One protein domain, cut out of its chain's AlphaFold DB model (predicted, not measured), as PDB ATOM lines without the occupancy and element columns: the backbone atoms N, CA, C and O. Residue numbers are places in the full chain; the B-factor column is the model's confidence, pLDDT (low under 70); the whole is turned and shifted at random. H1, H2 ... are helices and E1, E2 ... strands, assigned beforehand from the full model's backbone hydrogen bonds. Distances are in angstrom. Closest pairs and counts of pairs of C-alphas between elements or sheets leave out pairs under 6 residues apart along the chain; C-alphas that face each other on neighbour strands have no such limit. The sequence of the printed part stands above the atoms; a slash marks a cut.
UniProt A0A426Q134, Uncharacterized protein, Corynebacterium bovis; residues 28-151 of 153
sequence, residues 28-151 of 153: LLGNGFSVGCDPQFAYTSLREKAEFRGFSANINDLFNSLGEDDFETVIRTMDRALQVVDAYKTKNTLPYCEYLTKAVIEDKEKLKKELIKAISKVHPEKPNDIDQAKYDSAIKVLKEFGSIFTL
ATOM      1  N   LEU A  28      85.936 115.416 120.508       90.25
ATOM      2  CA  LEU A  28      86.529 116.596 119.880       90.25
ATOM      3  C   LEU A  28      85.723 116.979 118.636       90.25
ATOM      4  O   LEU A  28      85.729 116.262 117.636       90.25
ATOM      5  N   LEU A  29      85.051 118.123 118.691       89.19
ATOM      6  CA  LEU A  29      84.293 118.679 117.576       89.19
ATOM      7  C   LEU A  29      85.176 119.600 116.731       89.19
ATOM      8  O   LEU A  29      85.825 120.511 117.246       89.19
ATOM      9  N   GLY A  30      85.169 119.381 115.420       86.62
ATOM     10  CA  GLY A  30      85.746 120.302 114.441       86.62
ATOM     11  C   GLY A  30      84.672 121.065 113.668       86.62
ATOM     12  O   GLY A  30      83.480 120.781 113.789       86.62
ATOM     13  N   ASN A  31      85.102 121.973 112.789       83.25
ATOM     14  CA  ASN A  31      84.212 122.802 111.961       83.25
ATOM     15  C   ASN A  31      83.224 121.992 111.103       83.25
ATOM     16  O   ASN A  31      82.139 122.478 110.790       83.25
ATOM     17  N   GLY A  32      83.559 120.740 110.767       86.38
ATOM     18  CA  GLY A  32      82.652 119.827 110.069       86.38
ATOM     19  C   GLY A  32      81.326 119.599 110.803       86.38
ATOM     20  O   GLY A  32      80.303 119.417 110.149       86.38
ATOM     21  N   PHE A  33      81.309 119.690 112.139       88.44
ATOM     22  CA  PHE A  33      80.073 119.648 112.920       88.44
ATOM     23  C   PHE A  33      79.157 120.833 112.582       88.44
ATOM     24  O   PHE A  33      77.976 120.638 112.295       88.44
ATOM     25  N   SER A  34      79.705 122.051 112.527       86.69
ATOM     26  CA  SER A  34      78.948 123.256 112.171       86.69
ATOM     27  C   SER A  34      78.438 123.206 110.730       86.69
ATOM     28  O   SER A  34      77.278 123.527 110.497       86.69
ATOM     29  N   VAL A  35      79.253 122.728 109.778       87.44
ATOM     30  CA  VAL A  35      78.842 122.553 108.370       87.44
ATOM     31  C   VAL A  35      77.733 121.503 108.226       87.44
ATOM     32  O   VAL A  35      76.803 121.688 107.443       87.44
ATOM     33  N   GLY A  36      77.808 120.406 108.988       85.94
ATOM     34  CA  GLY A  36      76.761 119.381 109.024       85.94
ATOM     35  C   GLY A  36      75.456 119.882 109.654       85.94
ATOM     36  O   GLY A  36      74.369 119.479 109.236       85.94
ATOM     37  N   CYS A  37      75.556 120.794 110.625       83.69
ATOM     38  CA  CYS A  37      74.407 121.461 111.226       83.69
ATOM     39  C   CYS A  37      73.741 122.420 110.225       83.69
ATOM     40  O   CYS A  37      72.558 122.255 109.903       83.69
ATOM     41  N   ASP A  38      74.516 123.352 109.662       85.19
ATOM     42  CA  ASP A  38      74.071 124.309 108.649       85.19
ATOM     43  C   ASP A  38      75.169 124.540 107.578       85.19
ATOM     44  O   ASP A  38      76.276 124.989 107.901       85.19
ATOM     45  N   PRO A  39      74.886 124.297 106.281       88.50
ATOM     46  CA  PRO A  39      75.841 124.535 105.195       88.50
ATOM     47  C   PRO A  39      76.280 126.005 105.048       88.50
ATOM     48  O   PRO A  39      77.257 126.289 104.350       88.50
ATOM     49  N   GLN A  40      75.627 126.961 105.717       88.19
ATOM     50  CA  GLN A  40      76.100 128.344 105.794       88.19
ATOM     51  C   GLN A  40      77.449 128.500 106.506       88.19
ATOM     52  O   GLN A  40      78.125 129.502 106.262       88.19
ATOM     53  N   PHE A  41      77.860 127.520 107.318       87.38
ATOM     54  CA  PHE A  41      79.192 127.462 107.927       87.38
ATOM     55  C   PHE A  41      80.277 126.916 106.987       87.38
ATOM     56  O   PHE A  41      81.443 126.876 107.376       87.38
ATOM     57  N   ALA A  42      79.935 126.484 105.767       90.56
ATOM     58  CA  ALA A  42      80.936 126.056 104.793       90.56
ATOM     59  C   ALA A  42      81.897 127.207 104.453       90.56
ATOM     60  O   ALA A  42      81.495 128.368 104.385       90.56
ATOM     61  N   TYR A  43      83.168 126.889 104.201       91.44
ATOM     62  CA  TYR A  43      84.204 127.893 103.940       91.44
ATOM     63  C   TYR A  43      83.861 128.824 102.767       91.44
ATOM     64  O   TYR A  43      83.994 130.040 102.884       91.44
ATOM     65  N   THR A  44      83.310 128.269 101.685       91.94
ATOM     66  CA  THR A  44      82.777 129.026 100.541       91.94
ATOM     67  C   THR A  44      81.686 130.009 100.976       91.94
ATOM     68  O   THR A  44      81.777 131.206 100.709       91.94
ATOM     69  N   SER A  45      80.703 129.526 101.739       92.00
ATOM     70  CA  SER A  45      79.601 130.322 102.287       92.00
ATOM     71  C   SER A  45      80.073 131.444 103.216       92.00
ATOM     72  O   SER A  45      79.432 132.496 103.276       92.00
ATOM     73  N   LEU A  46      81.155 131.231 103.973       92.44
ATOM     74  CA  LEU A  46      81.764 132.250 104.832       92.44
ATOM     75  C   LEU A  46      82.505 133.299 104.001       92.44
ATOM     76  O   LEU A  46      82.370 134.496 104.262       92.44
ATOM     77  N   ARG A  47      83.234 132.869 102.966       93.50
ATOM     78  CA  ARG A  47      83.937 133.762 102.040       93.50
ATOM     79  C   ARG A  47      82.975 134.689 101.301       93.50
ATOM     80  O   ARG A  47      83.254 135.878 101.199       93.50
ATOM     81  N   GLU A  48      81.825 134.182 100.864       92.50
ATOM     82  CA  GLU A  48      80.770 134.987 100.230       92.50
ATOM     83  C   GLU A  48      80.190 136.070 101.158       92.50
ATOM     84  O   GLU A  48      79.747 137.120 100.692       92.50
ATOM     85  N   LYS A  49      80.193 135.834 102.475       91.12
ATOM     86  CA  LYS A  49      79.657 136.762 103.487       91.12
ATOM     87  C   LYS A  49      80.691 137.755 104.027       91.12
ATOM     88  O   LYS A  49      80.309 138.705 104.729       91.12
ATOM     89  N   ALA A  50      81.970 137.528 103.740       92.75
ATOM     90  CA  ALA A  50      83.073 138.384 104.147       92.75
ATOM     91  C   ALA A  50      83.209 139.602 103.224       92.75
ATOM     92  O   ALA A  50      82.942 139.538 102.024       92.75
ATOM     93  N   GLU A  51      83.652 140.733 103.778       92.12
ATOM     94  CA  GLU A  51      83.796 141.975 103.020       92.12
ATOM     95  C   GLU A  51      85.258 142.419 102.965       92.12
ATOM     96  O   GLU A  51      85.813 142.969 103.915       92.12
ATOM     97  N   PHE A  52      85.894 142.249 101.805       92.44
ATOM     98  CA  PHE A  52      87.313 142.568 101.622       92.44
ATOM     99  C   PHE A  52      87.579 144.044 101.285       92.44
ATOM    100  O   PHE A  52      88.307 144.372 100.348       92.44
ATOM    101  N   ARG A  53      86.983 144.970 102.045       90.56
ATOM    102  CA  ARG A  53      87.183 146.419 101.861       90.56
ATOM    103  C   ARG A  53      88.392 146.922 102.649       90.56
ATOM    104  O   ARG A  53      88.567 146.585 103.814       90.56
ATOM    105  N   GLY A  54      89.203 147.783 102.028       91.62
ATOM    106  CA  GLY A  54      90.343 148.430 102.691       91.62
ATOM    107  C   GLY A  54      91.553 147.518 102.924       91.62
ATOM    108  O   GLY A  54      92.418 147.850 103.738       91.62
ATOM    109  N   PHE A  55      91.618 146.379 102.236       95.56
ATOM    110  CA  PHE A  55      92.815 145.546 102.162       95.56
ATOM    111  C   PHE A  55      93.823 146.159 101.190       95.56
ATOM    112  O   PHE A  55      93.448 146.858 100.247       95.56
ATOM    113  N   SER A  56      95.102 145.917 101.447       93.50
ATOM    114  CA  SER A  56      96.195 146.384 100.592       93.50
ATOM    115  C   SER A  56      96.294 145.547  99.314       93.50
ATOM    116  O   SER A  56      96.696 146.059  98.271       93.50
ATOM    117  N   ALA A  57      95.917 144.267  99.391       92.19
ATOM    118  CA  ALA A  57      95.853 143.341  98.264       92.19
ATOM    119  C   ALA A  57      94.411 143.054  97.804       92.19
ATOM    120  O   ALA A  57      93.446 143.238  98.551       92.19
ATOM    121  N   ASN A  58      94.262 142.520  96.584       94.75
ATOM    122  CA  ASN A  58      93.011 141.885  96.174       94.75
ATOM    123  C   ASN A  58      92.902 140.501  96.829       94.75
ATOM    124  O   ASN A  58      93.473 139.518  96.361       94.75
ATOM    125  N   ILE A  59      92.163 140.437  97.932       95.38
ATOM    126  CA  ILE A  59      92.013 139.210  98.716       95.38
ATOM    127  C   ILE A  59      91.257 138.124  97.949       95.38
ATOM    128  O   ILE A  59      91.618 136.958  98.055       95.38
ATOM    129  N   ASN A  60      90.272 138.476  97.120       94.31
ATOM    130  CA  ASN A  60      89.569 137.474  96.316       94.31
ATOM    131  C   ASN A  60      90.502 136.781  95.322       94.31
ATOM    132  O   ASN A  60      90.426 135.563  95.165       94.31
ATOM    133  N   ASP A  61      91.407 137.537  94.705       95.25
ATOM    134  CA  ASP A  61      92.418 136.960  93.821       95.25
ATOM    135  C   ASP A  61      93.393 136.077  94.605       95.25
ATOM    136  O   ASP A  61      93.787 135.031  94.099       95.25
ATOM    137  N   LEU A  62      93.733 136.435  95.851       95.38
ATOM    138  CA  LEU A  62      94.573 135.601  96.712       95.38
ATOM    139  C   LEU A  62      93.928 134.233  96.973       95.38
ATOM    140  O   LEU A  62      94.554 133.221  96.665       95.38
ATOM    141  N   PHE A  63      92.686 134.188  97.467       96.44
ATOM    142  CA  PHE A  63      91.959 132.926  97.680       96.44
ATOM    143  C   PHE A  63      91.886 132.101  96.382       96.44
ATOM    144  O   PHE A  63      92.272 130.933  96.361       96.44
ATOM    145  N   ASN A  64      91.502 132.732  95.265       95.94
ATOM    146  CA  ASN A  64      91.414 132.059  93.964       95.94
ATOM    147  C   ASN A  64      92.767 131.510  93.490       95.94
ATOM    148  O   ASN A  64      92.826 130.404  92.962       95.94
ATOM    149  N   SER A  65      93.853 132.264  93.679       96.19
ATOM    150  CA  SER A  65      95.203 131.852  93.276       96.19
ATOM    151  C   SER A  65      95.730 130.675  94.094       96.19
ATOM    152  O   SER A  65      96.502 129.870  93.578       96.19
ATOM    153  N   LEU A  66      95.305 130.573  95.355       95.75
ATOM    154  CA  LEU A  66      95.648 129.465  96.239       95.75
ATOM    155  C   LEU A  66      94.752 128.242  96.005       95.75
ATOM    156  O   LEU A  66      95.143 127.146  96.387       95.75
ATOM    157  N   GLY A  67      93.593 128.413  95.359       95.31
ATOM    158  CA  GLY A  67      92.598 127.350  95.200       95.31
ATOM    159  C   GLY A  67      91.962 126.939  96.529       95.31
ATOM    160  O   GLY A  67      91.558 125.792  96.682       95.31
ATOM    161  N   GLU A  68      91.912 127.866  97.484       93.38
ATOM    162  CA  GLU A  68      91.450 127.642  98.852       93.38
ATOM    163  C   GLU A  68      90.307 128.604  99.168       93.38
ATOM    164  O   GLU A  68      90.314 129.740  98.698       93.38
ATOM    165  N   ASP A  69      89.367 128.168 100.007       92.88
ATOM    166  CA  ASP A  69      88.323 129.017 100.610       92.88
ATOM    167  C   ASP A  69      88.445 129.086 102.140       92.88
ATOM    168  O   ASP A  69      87.810 129.919 102.788       92.88
ATOM    169  N   ASP A  70      89.285 128.232 102.732       92.19
ATOM    170  CA  ASP A  70      89.553 128.234 104.163       92.19
ATOM    171  C   ASP A  70      90.463 129.409 104.547       92.19
ATOM    172  O   ASP A  70      91.649 129.477 104.206       92.19
ATOM    173  N   PHE A  71      89.890 130.336 105.315       93.50
ATOM    174  CA  PHE A  71      90.568 131.516 105.832       93.50
ATOM    175  C   PHE A  71      91.814 131.153 106.639       93.50
ATOM    176  O   PHE A  71      92.825 131.841 106.515       93.50
ATOM    177  N   GLU A  72      91.775 130.089 107.448       92.12
ATOM    178  CA  GLU A  72      92.917 129.709 108.280       92.12
ATOM    179  C   GLU A  72      94.093 129.267 107.404       92.12
ATOM    180  O   GLU A  72      95.234 129.701 107.597       92.12
ATOM    181  N   THR A  73      93.809 128.470 106.376       94.75
ATOM    182  CA  THR A  73      94.805 128.034 105.397       94.75
ATOM    183  C   THR A  73      95.409 129.208 104.623       94.75
ATOM    184  O   THR A  73      96.636 129.267 104.467       94.75
ATOM    185  N   VAL A  74      94.600 130.189 104.214       96.62
ATOM    186  CA  VAL A  74      95.100 131.414 103.566       96.62
ATOM    187  C   VAL A  74      95.958 132.248 104.522       96.62
ATOM    188  O   VAL A  74      97.083 132.611 104.174       96.62
ATOM    189  N   ILE A  75      95.502 132.491 105.755       96.06
ATOM    190  CA  ILE A  75      96.246 133.252 106.775       96.06
ATOM    191  C   ILE A  75      97.588 132.577 107.088       96.06
ATOM    192  O   ILE A  75      98.625 133.244 107.141       96.06
ATOM    193  N   ARG A  76      97.595 131.249 107.231       96.31
ATOM    194  CA  ARG A  76      98.807 130.451 107.454       96.31
ATOM    195  C   ARG A  76      99.759 130.515 106.262       96.31
ATOM    196  O   ARG A  76     100.977 130.505 106.436       96.31
ATOM    197  N   THR A  77      99.231 130.607 105.046       97.06
ATOM    198  CA  THR A  77     100.041 130.810 103.839       97.06
ATOM    199  C   THR A  77     100.680 132.198 103.829       97.06
ATOM    200  O   THR A  77     101.867 132.315 103.527       97.06
ATOM    201  N   MET A  78      99.954 133.236 104.256       96.88
ATOM    202  CA  MET A  78     100.521 134.575 104.449       96.88
ATOM    203  C   MET A  78     101.629 134.576 105.518       96.88
ATOM    204  O   MET A  78     102.659 135.217 105.319       96.88
ATOM    205  N   ASP A  79     101.479 133.822 106.616       96.62
ATOM    206  CA  ASP A  79     102.548 133.642 107.618       96.62
ATOM    207  C   ASP A  79     103.810 133.012 107.031       96.62
ATOM    208  O   ASP A  79     104.920 133.499 107.247       96.62
ATOM    209  N   ARG A  80     103.648 131.950 106.240       96.50
ATOM    210  CA  ARG A  80     104.770 131.309 105.544       96.50
ATOM    211  C   ARG A  80     105.443 132.271 104.569       96.50
ATOM    212  O   ARG A  80     106.667 132.315 104.512       96.50
ATOM    213  N   ALA A  81     104.671 133.079 103.843       94.00
ATOM    214  CA  ALA A  81     105.223 134.092 102.950       94.00
ATOM    215  C   ALA A  81     106.060 135.132 103.714       94.00
ATOM    216  O   ALA A  81     107.151 135.479 103.267       94.00
ATOM    217  N   LEU A  82     105.608 135.576 104.892       94.44
ATOM    218  CA  LEU A  82     106.384 136.472 105.756       94.44
ATOM    219  C   LEU A  82     107.697 135.835 106.226       94.44
ATOM    220  O   LEU A  82     108.725 136.507 106.206       94.44
ATOM    221  N   GLN A  83     107.686 134.550 106.596       94.31
ATOM    222  CA  GLN A  83     108.905 133.813 106.961       94.31
ATOM    223  C   GLN A  83     109.896 133.738 105.795       94.31
ATOM    224  O   GLN A  83     111.094 133.937 105.984       94.31
ATOM    225  N   VAL A  84     109.397 133.490 104.579       91.31
ATOM    226  CA  VAL A  84     110.225 133.511 103.368       91.31
ATOM    227  C   VAL A  84     110.802 134.907 103.157       91.31
ATOM    228  O   VAL A  84     112.011 135.034 103.021       91.31
ATOM    229  N   VAL A  85     109.987 135.964 103.186       89.25
ATOM    230  CA  VAL A  85     110.474 137.345 103.017       89.25
ATOM    231  C   VAL A  85     111.547 137.686 104.052       89.25
ATOM    232  O   VAL A  85     112.558 138.286 103.693       89.25
ATOM    233  N   ASP A  86     111.362 137.276 105.307       88.19
ATOM    234  CA  ASP A  86     112.319 137.517 106.385       88.19
ATOM    235  C   ASP A  86     113.684 136.863 106.123       88.19
ATOM    236  O   ASP A  86     114.712 137.516 106.276       88.19
ATOM    237  N   ALA A  87     113.704 135.631 105.607       87.88
ATOM    238  CA  ALA A  87     114.940 134.933 105.249       87.88
ATOM    239  C   ALA A  87     115.729 135.614 104.112       87.88
ATOM    240  O   ALA A  87     116.948 135.465 104.030       87.88
ATOM    241  N   TYR A  88     115.050 136.367 103.240       82.81
ATOM    242  CA  TYR A  88     115.673 137.116 102.144       82.81
ATOM    243  C   TYR A  88     116.021 138.566 102.522       82.81
ATOM    244  O   TYR A  88     116.620 139.279 101.707       82.81
ATOM    245  N   LYS A  89     115.698 139.026 103.742       78.25
ATOM    246  CA  LYS A  89     116.128 140.347 104.221       78.25
ATOM    247  C   LYS A  89     117.647 140.365 104.368       78.25
ATOM    248  O   LYS A  89     118.228 139.733 105.245       78.25
ATOM    249  N   THR A  90     118.306 141.129 103.507       74.56
ATOM    250  CA  THR A  90     119.737 141.430 103.631       74.56
ATOM    251  C   THR A  90     119.922 142.792 104.304       74.56
ATOM    252  O   THR A  90     118.980 143.567 104.418       74.56
ATOM    253  N   LYS A  91     121.138 143.143 104.746       63.94
ATOM    254  CA  LYS A  91     121.411 144.434 105.424       63.94
ATOM    255  C   LYS A  91     120.982 145.689 104.635       63.94
ATOM    256  O   LYS A  91     120.844 146.739 105.246       63.94
ATOM    257  N   ASN A  92     120.733 145.573 103.327       61.41
ATOM    258  CA  ASN A  92     120.216 146.635 102.456       61.41
ATOM    259  C   ASN A  92     118.748 146.385 102.057       61.41
ATOM    260  O   ASN A  92     118.400 146.514 100.883       61.41
ATOM    261  N   THR A  93     117.904 145.960 103.003       64.75
ATOM    262  CA  THR A  93     116.476 145.707 102.756       64.75
ATOM    263  C   THR A  93     115.843 146.912 102.056       64.75
ATOM    264  O   THR A  93     115.850 148.027 102.573       64.75
ATOM    265  N   LEU A  94     115.329 146.689 100.845       69.25
ATOM    266  CA  LEU A  94     114.664 147.716 100.051       69.25
ATOM    267  C   LEU A  94     113.399 148.181 100.802       69.25
ATOM    268  O   LEU A  94     112.664 147.317 101.289       69.25
ATOM    269  N   PRO A  95     113.073 149.490 100.837       78.62
ATOM    270  CA  PRO A  95     111.855 150.024 101.470       78.62
ATOM    271  C   PRO A  95     110.561 149.285 101.080       78.62
ATOM    272  O   PRO A  95     109.593 149.231 101.834       78.62
ATOM    273  N   TYR A  96     110.561 148.664  99.899       81.62
ATOM    274  CA  TYR A  96     109.466 147.842  99.404       81.62
ATOM    275  C   TYR A  96     109.222 146.563 100.225       81.62
ATOM    276  O   TYR A  96     108.072 146.204 100.456       81.62
ATOM    277  N   CYS A  97     110.268 145.883 100.707       83.88
ATOM    278  CA  CYS A  97     110.119 144.669 101.517       83.88
ATOM    279  C   CYS A  97     109.492 144.974 102.884       83.88
ATOM    280  O   CYS A  97     108.690 144.185 103.383       83.88
ATOM    281  N   GLU A  98     109.827 146.123 103.475       87.25
ATOM    282  CA  GLU A  98     109.210 146.594 104.720       87.25
ATOM    283  C   GLU A  98     107.741 146.958 104.507       87.25
ATOM    284  O   GLU A  98     106.879 146.509 105.264       87.25
ATOM    285  N   TYR A  99     107.446 147.704 103.436       89.00
ATOM    286  CA  TYR A  99     106.075 148.024 103.045       89.00
ATOM    287  C   TYR A  99     105.234 146.758 102.836       89.00
ATOM    288  O   TYR A  99     104.161 146.635 103.422       89.00
ATOM    289  N   LEU A 100     105.740 145.793 102.061       90.19
ATOM    290  CA  LEU A 100     105.039 144.540 101.781       90.19
ATOM    291  C   LEU A 100     104.818 143.724 103.061       90.19
ATOM    292  O   LEU A 100     103.710 143.257 103.301       90.19
ATOM    293  N   THR A 101     105.841 143.602 103.913       92.75
ATOM    294  CA  THR A 101     105.732 142.916 105.212       92.75
ATOM    295  C   THR A 101     104.613 143.526 106.053       92.75
ATOM    296  O   THR A 101     103.758 142.807 106.568       92.75
ATOM    297  N   LYS A 102     104.582 144.861 106.160       94.25
ATOM    298  CA  LYS A 102     103.556 145.578 106.920       94.25
ATOM    299  C   LYS A 102     102.161 145.375 106.325       94.25
ATOM    300  O   LYS A 102     101.239 145.050 107.067       94.25
ATOM    301  N   ALA A 103     102.020 145.507 105.008       95.56
ATOM    302  CA  ALA A 103     100.752 145.314 104.308       95.56
ATOM    303  C   ALA A 103     100.183 143.904 104.530       95.56
ATOM    304  O   ALA A 103      99.011 143.759 104.871       95.56
ATOM    305  N   VAL A 104     101.023 142.867 104.415       96.50
ATOM    306  CA  VAL A 104     100.624 141.471 104.647       96.50
ATOM    307  C   VAL A 104     100.186 141.262 106.099       96.50
ATOM    308  O   VAL A 104      99.148 140.649 106.328       96.50
ATOM    309  N   ILE A 105     100.919 141.793 107.084       96.88
ATOM    310  CA  ILE A 105     100.543 141.684 108.506       96.88
ATOM    311  C   ILE A 105      99.194 142.363 108.777       96.88
ATOM    312  O   ILE A 105      98.328 141.775 109.425       96.88
ATOM    313  N   GLU A 106      98.991 143.580 108.273       97.50
ATOM    314  CA  GLU A 106      97.732 144.311 108.454       97.50
ATOM    315  C   GLU A 106      96.553 143.594 107.791       97.50
ATOM    316  O   GLU A 106      95.481 143.474 108.390       97.50
ATOM    317  N   ASP A 107      96.746 143.087 106.575       97.31
ATOM    318  CA  ASP A 107      95.714 142.363 105.842       97.31
ATOM    319  C   ASP A 107      95.377 141.023 106.512       97.31
ATOM    320  O   ASP A 107      94.201 140.681 106.591       97.31
ATOM    321  N   LYS A 108      96.346 140.308 107.103       96.69
ATOM    322  CA  LYS A 108      96.066 139.112 107.923       96.69
ATOM    323  C   LYS A 108      95.131 139.421 109.089       96.69
ATOM    324  O   LYS A 108      94.182 138.680 109.338       96.69
ATOM    325  N   GLU A 109      95.383 140.511 109.811       96.12
ATOM    326  CA  GLU A 109      94.561 140.893 110.963       96.12
ATOM    327  C   GLU A 109      93.164 141.366 110.549       96.12
ATOM    328  O   GLU A 109      92.179 141.070 111.230       96.12
ATOM    329  N   LYS A 110      93.040 142.052 109.407       96.62
ATOM    330  CA  LYS A 110      91.727 142.348 108.814       96.62
ATOM    331  C   LYS A 110      91.010 141.060 108.411       96.62
ATOM    332  O   LYS A 110      89.825 140.925 108.699       96.62
ATOM    333  N   LEU A 111      91.718 140.101 107.816       96.25
ATOM    334  CA  LEU A 111      91.138 138.843 107.349       96.25
ATOM    335  C   LEU A 111      90.578 138.005 108.507       96.25
ATOM    336  O   LEU A 111      89.457 137.512 108.410       96.25
ATOM    337  N   LYS A 112      91.293 137.935 109.639       94.88
ATOM    338  CA  LYS A 112      90.783 137.326 110.882       94.88
ATOM    339  C   LYS A 112      89.493 137.992 111.364       94.88
ATOM    340  O   LYS A 112      88.537 137.313 111.726       94.88
ATOM    341  N   LYS A 113      89.447 139.328 111.364       94.62
ATOM    342  CA  LYS A 113      88.252 140.078 111.784       94.62
ATOM    343  C   LYS A 113      87.070 139.833 110.849       94.62
ATOM    344  O   LYS A 113      85.949 139.697 111.331       94.62
ATOM    345  N   GLU A 114      87.307 139.772 109.543       94.44
ATOM    346  CA  GLU A 114      86.257 139.468 108.566       94.44
ATOM    347  C   GLU A 114      85.739 138.034 108.700       94.44
ATOM    348  O   GLU A 114      84.529 137.837 108.624       94.44
ATOM    349  N   LEU A 115      86.601 137.058 109.010       93.50
ATOM    350  CA  LEU A 115      86.164 135.698 109.337       93.50
ATOM    351  C   LEU A 115      85.218 135.686 110.545       93.50
ATOM    352  O   LEU A 115      84.125 135.130 110.462       93.50
ATOM    353  N   ILE A 116      85.603 136.345 111.644       91.19
ATOM    354  CA  ILE A 116      84.766 136.428 112.853       91.19
ATOM    355  C   ILE A 116      83.405 137.045 112.516       91.19
ATOM    356  O   ILE A 116      82.371 136.497 112.890       91.19
ATOM    357  N   LYS A 117      83.384 138.149 111.758       90.81
ATOM    358  CA  LYS A 117      82.134 138.787 111.324       90.81
ATOM    359  C   LYS A 117      81.288 137.868 110.446       90.81
ATOM    360  O   LYS A 117      80.075 137.820 110.634       90.81
ATOM    361  N   ALA A 118      81.894 137.164 109.491       91.31
ATOM    362  CA  ALA A 118      81.186 136.234 108.617       91.31
ATOM    363  C   ALA A 118      80.529 135.107 109.426       91.31
ATOM    364  O   ALA A 118      79.360 134.803 109.200       91.31
ATOM    365  N   ILE A 119      81.235 134.568 110.425       88.38
ATOM    366  CA  ILE A 119      80.699 133.573 111.361       88.38
ATOM    367  C   ILE A 119      79.546 134.160 112.180       88.38
ATOM    368  O   ILE A 119      78.491 133.543 112.282       88.38
ATOM    369  N   SER A 120      79.695 135.374 112.720       87.12
ATOM    370  CA  SER A 120      78.617 136.026 113.476       87.12
ATOM    371  C   SER A 120      77.359 136.277 112.638       87.12
ATOM    372  O   SER A 120      76.270 136.285 113.195       87.12
ATOM    373  N   LYS A 121      77.484 136.458 111.314       86.50
ATOM    374  CA  LYS A 121      76.336 136.614 110.400       86.50
ATOM    375  C   LYS A 121      75.567 135.304 110.168       86.50
ATOM    376  O   LYS A 121      74.403 135.370 109.792       86.50
ATOM    377  N   VAL A 122      76.212 134.143 110.323       84.06
ATOM    378  CA  VAL A 122      75.588 132.819 110.108       84.06
ATOM    379  C   VAL A 122      75.199 132.121 111.401       84.06
ATOM    380  O   VAL A 122      74.468 131.136 111.371       84.06
ATOM    381  N   HIS A 123      75.699 132.603 112.537       79.00
ATOM    382  CA  HIS A 123      75.403 132.011 113.826       79.00
ATOM    383  C   HIS A 123      73.905 132.162 114.151       79.00
ATOM    384  O   HIS A 123      73.415 133.293 114.175       79.00
ATOM    385  N   PRO A 124      73.181 131.063 114.445       75.56
ATOM    386  CA  PRO A 124      71.786 131.131 114.875       75.56
ATOM    387  C   PRO A 124      71.648 132.007 116.126       75.56
ATOM    388  O   PRO A 124      72.423 131.854 117.072       75.56
ATOM    389  N   GLU A 125      70.684 132.927 116.166       73.25
ATOM    390  CA  GLU A 125      70.494 133.773 117.353       73.25
ATOM    391  C   GLU A 125      69.938 132.962 118.528       73.25
ATOM    392  O   GLU A 125      70.226 133.260 119.692       73.25
ATOM    393  N   LYS A 126      69.136 131.931 118.236       73.56
ATOM    394  CA  LYS A 126      68.503 131.066 119.233       73.56
ATOM    395  C   LYS A 126      68.610 129.592 118.831       73.56
ATOM    396  O   LYS A 126      68.555 129.271 117.649       73.56
ATOM    397  N   PRO A 127      68.656 128.661 119.803       66.88
ATOM    398  CA  PRO A 127      68.620 127.224 119.515       66.88
ATOM    399  C   PRO A 127      67.408 126.787 118.680       66.88
ATOM    400  O   PRO A 127      67.528 125.877 117.870       66.88
ATOM    401  N   ASN A 128      66.265 127.465 118.835       74.12
ATOM    402  CA  ASN A 128      65.039 127.181 118.082       74.12
ATOM    403  C   ASN A 128      65.119 127.562 116.593       74.12
ATOM    404  O   ASN A 128      64.197 127.244 115.847       74.12
ATOM    405  N   ASP A 129      66.183 128.246 116.170       76.81
ATOM    406  CA  ASP A 129      66.430 128.546 114.759       76.81
ATOM    407  C   ASP A 129      67.077 127.344 114.037       76.81
ATOM    408  O   ASP A 129      67.180 127.332 112.811       76.81
ATOM    409  N   ILE A 130      67.495 126.314 114.787       80.62
ATOM    410  CA  ILE A 130      67.968 125.029 114.263       80.62
ATOM    411  C   ILE A 130      66.766 124.093 114.110       80.62
ATOM    412  O   ILE A 130      65.900 124.018 114.981       80.62
ATOM    413  N   ASP A 131      66.730 123.336 113.013       86.12
ATOM    414  CA  ASP A 131      65.736 122.280 112.815       86.12
ATOM    415  C   ASP A 131      65.701 121.306 114.008       86.12
ATOM    416  O   ASP A 131      66.734 120.770 114.423       86.12
ATOM    417  N   GLN A 132      64.506 121.057 114.547       85.88
ATOM    418  CA  GLN A 132      64.335 120.281 115.777       85.88
ATOM    419  C   GLN A 132      64.873 118.851 115.639       85.88
ATOM    420  O   GLN A 132      65.494 118.342 116.569       85.88
ATOM    421  N   ALA A 133      64.697 118.210 114.478       88.00
ATOM    422  CA  ALA A 133      65.180 116.849 114.272       88.00
ATOM    423  C   ALA A 133      66.716 116.797 114.251       88.00
ATOM    424  O   ALA A 133      67.312 115.893 114.844       88.00
ATOM    425  N   LYS A 134      67.370 117.788 113.628       85.19
ATOM    426  CA  LYS A 134      68.833 117.942 113.703       85.19
ATOM    427  C   LYS A 134      69.308 118.189 115.131       85.19
ATOM    428  O   LYS A 134      70.270 117.554 115.564       85.19
ATOM    429  N   TYR A 135      68.634 119.081 115.857       86.50
ATOM    430  CA  TYR A 135      68.957 119.391 117.247       86.50
ATOM    431  C   TYR A 135      68.876 118.139 118.131       86.50
ATOM    432  O   TYR A 135      69.838 117.799 118.820       86.50
ATOM    433  N   ASP A 136      67.768 117.401 118.049       88.69
ATOM    434  CA  ASP A 136      67.548 116.185 118.833       88.69
ATOM    435  C   ASP A 136      68.574 115.098 118.491       88.69
ATOM    436  O   ASP A 136      69.120 114.448 119.389       88.69
ATOM    437  N   SER A 137      68.893 114.934 117.202       87.62
ATOM    438  CA  SER A 137      69.914 113.986 116.748       87.62
ATOM    439  C   SER A 137      71.305 114.341 117.272       87.62
ATOM    440  O   SER A 137      72.032 113.454 117.718       87.62
ATOM    441  N   ALA A 138      71.686 115.621 117.238       88.44
ATOM    442  CA  ALA A 138      72.975 116.070 117.751       88.44
ATOM    443  C   ALA A 138      73.064 115.857 119.268       88.44
ATOM    444  O   ALA A 138      74.022 115.263 119.752       88.44
ATOM    445  N   ILE A 139      72.035 116.259 120.021       88.50
ATOM    446  CA  ILE A 139      71.995 116.090 121.480       88.50
ATOM    447  C   ILE A 139      72.068 114.618 121.889       88.50
ATOM    448  O   ILE A 139      72.701 114.310 122.899       88.50
ATOM    449  N   LYS A 140      71.442 113.710 121.129       88.62
ATOM    450  CA  LYS A 140      71.516 112.269 121.396       88.62
ATOM    451  C   LYS A 140      72.967 111.778 121.410       88.62
ATOM    452  O   LYS A 140      73.344 111.104 122.357       88.62
ATOM    453  N   VAL A 141      73.756 112.176 120.414       86.94
ATOM    454  CA  VAL A 141      75.177 111.816 120.294       86.94
ATOM    455  C   VAL A 141      76.021 112.531 121.348       86.94
ATOM    456  O   VAL A 141      76.799 111.904 122.054       86.94
ATOM    457  N   LEU A 142      75.853 113.848 121.511       88.88
ATOM    458  CA  LEU A 142      76.682 114.638 122.432       88.88
ATOM    459  C   LEU A 142      76.562 114.175 123.894       88.88
ATOM    460  O   LEU A 142      77.524 114.283 124.645       88.88
ATOM    461  N   LYS A 143      75.401 113.641 124.297       88.62
ATOM    462  CA  LYS A 143      75.159 113.122 125.655       88.62
ATOM    463  C   LYS A 143      75.908 111.829 125.983       88.62
ATOM    464  O   LYS A 143      75.955 111.466 127.154       88.62
ATOM    465  N   GLU A 144      76.458 111.138 124.988       86.06
ATOM    466  CA  GLU A 144      77.228 109.902 125.186       86.06
ATOM    467  C   GLU A 144      78.640 110.183 125.731       86.06
ATOM    468  O   GLU A 144      79.298 109.269 126.225       86.06
ATOM    469  N   PHE A 145      79.095 111.442 125.699       88.50
ATOM    470  CA  PHE A 145      80.458 111.840 126.050       88.50
ATOM    471  C   PHE A 145      80.496 112.686 127.327       88.50
ATOM    472  O   PHE A 145      79.736 113.645 127.478       88.50
ATOM    473  N   GLY A 146      81.413 112.358 128.242       86.25
ATOM    474  CA  GLY A 146      81.574 113.065 129.521       86.25
ATOM    475  C   GLY A 146      82.251 114.430 129.381       86.25
ATOM    476  O   GLY A 146      81.979 115.349 130.155       86.25
ATOM    477  N   SER A 147      83.099 114.578 128.362       90.00
ATOM    478  CA  SER A 147      83.797 115.823 128.035       90.00
ATOM    479  C   SER A 147      83.645 116.148 126.555       90.00
ATOM    480  O   SER A 147      83.807 115.277 125.702       90.00
ATOM    481  N   ILE A 148      83.379 117.415 126.236       90.19
ATOM    482  CA  ILE A 148      83.300 117.905 124.856       90.19
ATOM    483  C   ILE A 148      84.301 119.043 124.694       90.19
ATOM    484  O   ILE A 148      84.237 120.056 125.390       90.19
ATOM    485  N   PHE A 149      85.207 118.875 123.743       89.88
ATOM    486  CA  PHE A 149      86.161 119.876 123.301       89.88
ATOM    487  C   PHE A 149      85.797 120.327 121.894       89.88
ATOM    488  O   PHE A 149      85.232 119.574 121.102       89.88
ATOM    489  N   THR A 150      86.158 121.558 121.564       85.88
ATOM    490  CA  THR A 150      86.048 122.068 120.200       85.88
ATOM    491  C   THR A 150      87.420 122.537 119.752       85.88
ATOM    492  O   THR A 150      88.208 123.040 120.559       85.88
ATOM    493  N   LEU A 151      87.725 122.340 118.474       75.38
ATOM    494  CA  LEU A 151      88.840 123.029 117.848       75.38
ATOM    495  C   LEU A 151      88.419 124.494 117.707       75.38
ATOM    496  O   LEU A 151      87.633 124.834 116.828       75.38
TER     497      LEU A 151
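AT A GLANCE: This is residues 28 to 151 of the 153 residues of an uncharacterized protein of Corynebacterium bovis (UniProt A0A426Q134). A long hairpin of two helices, H5 and H4, makes one end of a rod, with short H2 set crosswise on H5 and short H3 near H4. At the other end is a loose head of H6, H1 and E1, where residues 28 to 29 pair in parallel with residues 149 to 150 of E1. The printed part has 124 residues, mostly helix, in the order H1 H2 H3 H4 H5 H6 E1. It is loose, with a radius of gyration of the C-alphas of 19.0 A and spans of 63, 31 and 23 A.

IN THESE COORDINATES: The longest helix, H5, is residues 95 to 122, 41.1 A from C-alpha 95 at (111.855, 150.024, 101.470) to C-alpha 122 at (75.588, 132.819, 110.108). H4 is residues 71 to 87, 24.6 A. H2 is residues 43 to 49, H3 residues 59 to 66 and H1 residues 31 to 37. H6 is residues 132 to 142, 15.1 A. E1 is residues 147 to 150, ending at C-alpha 150 at (86.048, 122.068, 120.200), and pairs with no named strand.

HOW THE PARTS SIT: H4 and H5 form a helical hairpin and touch at a shallow tilt of 13 degrees, opposite ways; their closest C-alphas, of Ile 75 and Lys 108, are 6.0 A apart. H5 touches H2 with residues 115 to 121 alone, about perpendicular at 89 degrees; the closest C-alphas, of Lys 49 and Ala 118, are 5.4 A apart. H3 and H4 are close but not clearly touching, with the C-alphas of Phe 63 and Val 74 closest at 6.8 A. H1 and H6 are also close but not clearly touching, with the C-alphas of Cys 37 and Lys 134 closest at 7.0 A. Every O i to N i+4 pair is within hydrogen-bond range in H1, H3, H4, H5 and H6, and 2 of 3 are in H2.

THE WHOLE: The two C-alphas farthest apart, of Asn 92 and Ala 133, are 63.7 A apart. The printed part has no cut and no long link. Residues 90 to 96 stand free. The pLDDT is under 70 at residues 91 to 94 and 127.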